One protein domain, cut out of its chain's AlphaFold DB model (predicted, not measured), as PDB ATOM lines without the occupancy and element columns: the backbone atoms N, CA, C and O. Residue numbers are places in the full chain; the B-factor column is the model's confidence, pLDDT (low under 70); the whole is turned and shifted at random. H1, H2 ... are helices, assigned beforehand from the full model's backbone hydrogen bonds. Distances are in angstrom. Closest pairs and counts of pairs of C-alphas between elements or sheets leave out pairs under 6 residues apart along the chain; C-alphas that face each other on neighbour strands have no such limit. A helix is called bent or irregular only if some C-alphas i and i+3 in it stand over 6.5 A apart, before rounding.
ATOM      1  N   THR A 749      13.252 -14.902 -41.470       61.78
ATOM      2  CA  THR A 749      12.994 -16.082 -40.629       61.78
ATOM      3  C   THR A 749      12.590 -15.688 -39.213       61.78
ATOM      4  O   THR A 749      11.635 -16.241 -38.687       61.78
ATOM      5  N   ARG A 750      13.197 -14.643 -38.633       61.44
ATOM      6  CA  ARG A 750      12.790 -14.115 -37.318       61.44
ATOM      7  C   ARG A 750      11.390 -13.503 -37.318       61.44
ATOM      8  O   ARG A 750      10.663 -13.662 -36.342       61.44
ATOM      9  N   ALA A 751      11.000 -12.813 -38.390       62.09
ATOM     10  CA  ALA A 751       9.639 -12.300 -38.540       62.09
ATOM     11  C   ALA A 751       8.623 -13.448 -38.629       62.09
ATOM     12  O   ALA A 751       7.573 -13.390 -37.987       62.09
ATOM     13  N   LEU A 752       8.957 -14.513 -39.366       64.25
ATOM     14  CA  LEU A 752       8.146 -15.725 -39.457       64.25
ATOM     15  C   LEU A 752       8.071 -16.478 -38.123       64.25
ATOM     16  O   LEU A 752       6.977 -16.878 -37.741       64.25
ATOM     17  N   ASP A 753       9.167 -16.588 -37.373       64.06
ATOM     18  CA  ASP A 753       9.189 -17.204 -36.039       64.06
ATOM     19  C   ASP A 753       8.394 -16.374 -35.013       64.06
ATOM     20  O   ASP A 753       7.626 -16.911 -34.209       64.06
ATOM     21  N   PHE A 754       8.502 -15.042 -35.080       68.38
ATOM     22  CA  PHE A 754       7.716 -14.106 -34.270       68.38
ATOM     23  C   PHE A 754       6.213 -14.195 -34.575       68.38
ATOM     24  O   PHE A 754       5.387 -14.188 -33.654       68.38
ATOM     25  N   LEU A 755       5.848 -14.307 -35.856       62.81
ATOM     26  CA  LEU A 755       4.473 -14.530 -36.303       62.81
ATOM     27  C   LEU A 755       3.975 -15.916 -35.866       62.81
ATOM     28  O   LEU A 755       2.909 -16.015 -35.257       62.81
ATOM     29  N   ALA A 756       4.758 -16.974 -36.076       64.75
ATOM     30  CA  ALA A 756       4.416 -18.350 -35.717       64.75
ATOM     31  C   ALA A 756       4.187 -18.532 -34.203       64.75
ATOM     32  O   ALA A 756       3.288 -19.270 -33.791       64.75
ATOM     33  N   GLY A 757       4.927 -17.797 -33.364       70.06
ATOM     34  CA  GLY A 757       4.740 -17.771 -31.910       70.06
ATOM     35  C   GLY A 757       3.460 -17.064 -31.438       70.06
ATOM     36  O   GLY A 757       3.037 -17.248 -30.296       70.06
ATOM     37  N   ARG A 758       2.792 -16.279 -32.296       80.19
ATOM     38  CA  ARG A 758       1.610 -15.471 -31.947       80.19
ATOM     39  C   ARG A 758       0.391 -15.887 -32.765       80.19
ATOM     40  O   ARG A 758      -0.148 -15.114 -33.555       80.19
ATOM     41  N   ARG A 759      -0.115 -17.093 -32.484       70.62
ATOM     42  CA  ARG A 759      -1.279 -17.711 -33.161       70.62
ATOM     43  C   ARG A 759      -2.497 -16.784 -33.309       70.62
ATOM     44  O   ARG A 759      -3.152 -16.815 -34.342       70.62
ATOM     45  N   LYS A 760      -2.784 -15.924 -32.319       76.75
ATOM     46  CA  LYS A 760      -3.890 -14.942 -32.383       76.75
ATOM     47  C   LYS A 760      -3.667 -13.847 -33.434       76.75
ATOM     48  O   LYS A 760      -4.620 -13.401 -34.060       76.75
ATOM     49  N   LEU A 761      -2.419 -13.421 -33.622       77.25
ATOM     50  CA  LEU A 761      -2.037 -12.379 -34.574       77.25
ATOM     51  C   LEU A 761      -2.059 -12.937 -36.001       77.25
ATOM     52  O   LEU A 761      -2.610 -12.301 -36.891       77.25
ATOM     53  N   VAL A 762      -1.588 -14.177 -36.182       77.00
ATOM     54  CA  VAL A 762      -1.723 -14.918 -37.448       77.00
ATOM     55  C   VAL A 762      -3.193 -15.114 -37.814       77.00
ATOM     56  O   VAL A 762      -3.579 -14.816 -38.937       77.00
ATOM     57  N   LEU A 763      -4.037 -15.524 -36.859       79.00
ATOM     58  CA  LEU A 763      -5.476 -15.678 -37.091       79.00
ATOM     59  C   LEU A 763      -6.137 -14.348 -37.495       79.00
ATOM     60  O   LEU A 763      -6.928 -14.316 -38.431       79.00
ATOM     61  N   CYS A 764      -5.778 -13.248 -36.827       83.38
ATOM     62  CA  CYS A 764      -6.268 -11.911 -37.158       83.38
ATOM     63  C   CYS A 764      -5.837 -11.488 -38.572       83.38
ATOM     64  O   CYS A 764      -6.657 -11.014 -39.353       83.38
ATOM     65  N   LEU A 765      -4.576 -11.738 -38.938       83.06
ATOM     66  CA  LEU A 765      -4.047 -11.440 -40.268       83.06
ATOM     67  C   LEU A 765      -4.748 -12.271 -41.355       83.06
ATOM     68  O   LEU A 765      -5.122 -11.730 -42.391       83.06
ATOM     69  N   CYS A 766      -5.014 -13.556 -41.098       83.56
ATOM     70  CA  CYS A 766      -5.803 -14.406 -41.991       83.56
ATOM     71  C   CYS A 766      -7.239 -13.891 -42.154       83.56
ATOM     72  O   CYS A 766      -7.734 -13.844 -43.276       83.56
ATOM     73  N   ILE A 767      -7.896 -13.460 -41.070       87.81
ATOM     74  CA  ILE A 767      -9.242 -12.870 -41.126       87.81
ATOM     75  C   ILE A 767      -9.230 -11.584 -41.958       87.81
ATOM     76  O   ILE A 767     -10.091 -11.414 -42.813       87.81
ATOM     77  N   VAL A 768      -8.241 -10.707 -41.767       88.06
ATOM     78  CA  VAL A 768      -8.096  -9.471 -42.554       88.06
ATOM     79  C   VAL A 768      -7.872  -9.780 -44.035       88.06
ATOM     80  O   VAL A 768      -8.508  -9.160 -44.880       88.06
ATOM     81  N   ILE A 769      -7.035 -10.765 -44.368       88.94
ATOM     82  CA  ILE A 769      -6.803 -11.180 -45.761       88.94
ATOM     83  C   ILE A 769      -8.080 -11.755 -46.384       88.94
ATOM     84  O   ILE A 769      -8.400 -11.415 -47.518       88.94
ATOM     85  N   ILE A 770      -8.838 -12.576 -45.651       88.81
ATOM     86  CA  ILE A 770     -10.125 -13.116 -46.117       88.81
ATOM     87  C   ILE A 770     -11.135 -11.984 -46.328       88.81
ATOM     88  O   ILE A 770     -11.799 -11.941 -47.360       88.81
ATOM     89  N   LEU A 771     -11.226 -11.036 -45.391       86.31
ATOM     90  CA  LEU A 771     -12.093  -9.866 -45.517       86.31
ATOM     91  C   LEU A 771     -11.706  -9.008 -46.724       86.31
ATOM     92  O   LEU A 771     -12.585  -8.618 -47.482       86.31
ATOM     93  N   LEU A 772     -10.414  -8.768 -46.957       85.50
ATOM     94  CA  LEU A 772      -9.933  -8.048 -48.137       85.50
ATOM     95  C   LEU A 772     -10.241  -8.813 -49.430       85.50
ATOM     96  O   LEU A 772     -10.738  -8.213 -50.377       85.50
ATOM     97  N   ALA A 773     -10.024 -10.129 -49.466       84.06
ATOM     98  CA  ALA A 773     -10.326 -10.965 -50.627       84.06
ATOM     99  C   ALA A 773     -11.829 -11.026 -50.950       84.06
ATOM    100  O   ALA A 773     -12.193 -11.158 -52.114       84.06
ATOM    101  N   LEU A 774     -12.702 -10.902 -49.943       85.31
ATOM    102  CA  LEU A 774     -14.151 -10.798 -50.129       85.31
ATOM    103  C   LEU A 774     -14.588  -9.377 -50.516       85.31
ATOM    104  O   LEU A 774     -15.500  -9.211 -51.321       85.31
ATOM    105  N   PHE A 775     -13.932  -8.350 -49.974       84.25
ATOM    106  CA  PHE A 775     -14.299  -6.951 -50.184       84.25
ATOM    107  C   PHE A 775     -13.825  -6.407 -51.536       84.25
ATOM    108  O   PHE A 775     -14.550  -5.649 -52.174       84.25
ATOM    109  N   PHE A 776     -12.649  -6.821 -52.020       83.75
ATOM    110  CA  PHE A 776     -12.109  -6.394 -53.316       83.75
ATOM    111  C   PHE A 776     -13.025  -6.693 -54.518       83.75
ATOM    112  O   PHE A 776     -13.244  -5.776 -55.309       83.75
ATOM    113  N   PRO A 777     -13.603  -7.900 -54.684       81.81
ATOM    114  CA  PRO A 777     -14.536  -8.165 -55.777       81.81
ATOM    115  C   PRO A 777     -15.832  -7.357 -55.649       81.81
ATOM    116  O   PRO A 777     -16.344  -6.879 -56.655       81.81
ATOM    117  N   ILE A 778     -16.335  -7.140 -54.429       82.12
ATOM    118  CA  ILE A 778     -17.533  -6.319 -54.186       82.12
ATOM    119  C   ILE A 778     -17.261  -4.853 -54.545       82.12
ATOM    120  O   ILE A 778     -18.065  -4.226 -55.230       82.12
ATOM    121  N   LEU A 779     -16.107  -4.322 -54.138       81.69
ATOM    122  CA  LEU A 779     -15.666  -2.969 -54.468       81.69
ATOM    123  C   LEU A 779     -15.431  -2.811 -55.977       81.69
ATOM    124  O   LEU A 779     -15.834  -1.808 -56.558       81.69
ATOM    125  N   TYR A 780     -14.840  -3.813 -56.628       81.94
ATOM    126  CA  TYR A 780     -14.643  -3.831 -58.077       81.94
ATOM    127  C   TYR A 780     -15.980  -3.826 -58.835       81.94
ATOM    128  O   TYR A 780     -16.162  -3.037 -59.763       81.94
ATOM    129  N   ILE A 781     -16.954  -4.639 -58.405       82.06
ATOM    130  CA  ILE A 781     -18.309  -4.657 -58.979       82.06
ATOM    131  C   ILE A 781     -19.018  -3.316 -58.741       82.06
ATOM    132  O   ILE A 781     -19.636  -2.786 -59.657       82.06
ATOM    133  N   ALA A 782     -18.898  -2.730 -57.547       77.25
ATOM    134  CA  ALA A 782     -19.491  -1.429 -57.241       77.25
ATOM    135  C   ALA A 782     -18.913  -0.302 -58.118       77.25
ATOM    136  O   ALA A 782     -19.677   0.480 -58.674       77.25
ATOM    137  N   ILE A 783     -17.586  -0.260 -58.296       77.75
ATOM    138  CA  ILE A 783     -16.900   0.741 -59.132       77.75
ATOM    139  C   ILE A 783     -17.279   0.585 -60.612       77.75
ATOM    140  O   ILE A 783     -17.547   1.572 -61.298       77.75
ATOM    141  N   THR A 784     -17.336  -0.652 -61.111       73.38
ATOM    142  CA  THR A 784     -17.711  -0.935 -62.506       73.38
ATOM    143  C   THR A 784     -19.198  -0.685 -62.778       73.38
ATOM    144  O   THR A 784     -19.529  -0.126 -63.821       73.38
ATOM    145  N   ALA A 785     -20.095  -0.972 -61.829       67.81
ATOM    146  CA  ALA A 785     -21.519  -0.640 -61.934       67.81
ATOM    147  C   ALA A 785     -21.775   0.879 -61.987       67.81
ATOM    148  O   ALA A 785     -22.607   1.323 -62.775       67.81
ATOM    149  N   SER A 786     -21.018   1.686 -61.233       60.12
ATOM    150  CA  SER A 786     -21.088   3.158 -61.297       60.12
ATOM    151  C   SER A 786     -20.508   3.778 -62.576       60.12
ATOM    152  O   SER A 786     -20.652   4.977 -62.778       60.12
ATOM    153  N   SER A 787     -19.852   2.989 -63.435       56.81
ATOM    154  CA  SER A 787     -19.349   3.446 -64.743       56.81
ATOM    155  C   SER A 787     -20.290   3.135 -65.919       56.81
ATOM    156  O   SER A 787     -19.995   3.519 -67.048       56.81
ATOM    157  N   VAL A 788     -21.408   2.438 -65.664       57.53
ATOM    158  CA  VAL A 788     -22.410   2.034 -66.677       57.53
ATOM    159  C   VAL A 788     -23.757   2.769 -66.500       57.53
ATOM    160  O   VAL A 788     -24.631   2.662 -67.359       57.53
ATOM    161  N   SER A 789     -23.918   3.558 -65.432       45.75
ATOM    162  CA  SER A 789     -24.965   4.587 -65.287       45.75
ATOM    163  C   SER A 789     -24.433   5.951 -65.694       45.75
ATOM    164  O   SER A 789     -25.172   6.694 -66.374       45.75
TER     165      SER A 789
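Overview. This is residues 749 to 789 of the 789 residues of the protein "Hypothetical protein" of Amorphochlora amoebiformis (UniProt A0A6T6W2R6). Picture an L: a short helix, H1, meets one end of a long helix, H2, at a corner, and the rest of H2 stands free as the long arm. The printed part has 41 residues with two named helices, H1 then H2, and no named strand; its class is all helix. It is extended, with a radius of gyration of the C-alphas of 16.3 A, and spans 50 by 17 by 7 A.

Along the chain. Find C-alpha 749 at (12.994, -16.082, -40.629); from there H1 runs through residues 749 to 756, 10.1 A from first to last C-alpha. Then find C-alpha 759 at (-1.279, -17.711, -33.161), where H2, residues 759 to 785, begins; it runs 39.1 A to C-alpha 785 at (-21.519, -0.640, -61.934). H2 is neither bent nor irregular, but only just: C-alphas 774 and 777 are 6.2 A apart.

Arrangement. Look at Leu 755 and Val 762, whose C-alphas, 6.3 A apart, are the closest of the two helices. H1 and H2 only just touch, and only at the corner by their tight link, with 3 pairs of C-alphas within 8 A; H2 takes part with residues 761 to 762 alone. Their lines are about perpendicular, at 89 degrees. In H1 every O i to N i+4 pair is within hydrogen-bond range; in H2, 21 of 23 are.

Size, cuts and confidence. The C-alphas farthest apart, those of Arg 750 and Ser 789, are 50.6 A apart. The printed part has no cut and ends at Ser 789, the chain's last residue. Look in the B-factor column for the model's pLDDT: it is under 70 at residues 749 to 756 and 785 to 789, and its mean over the printed part is 75.1.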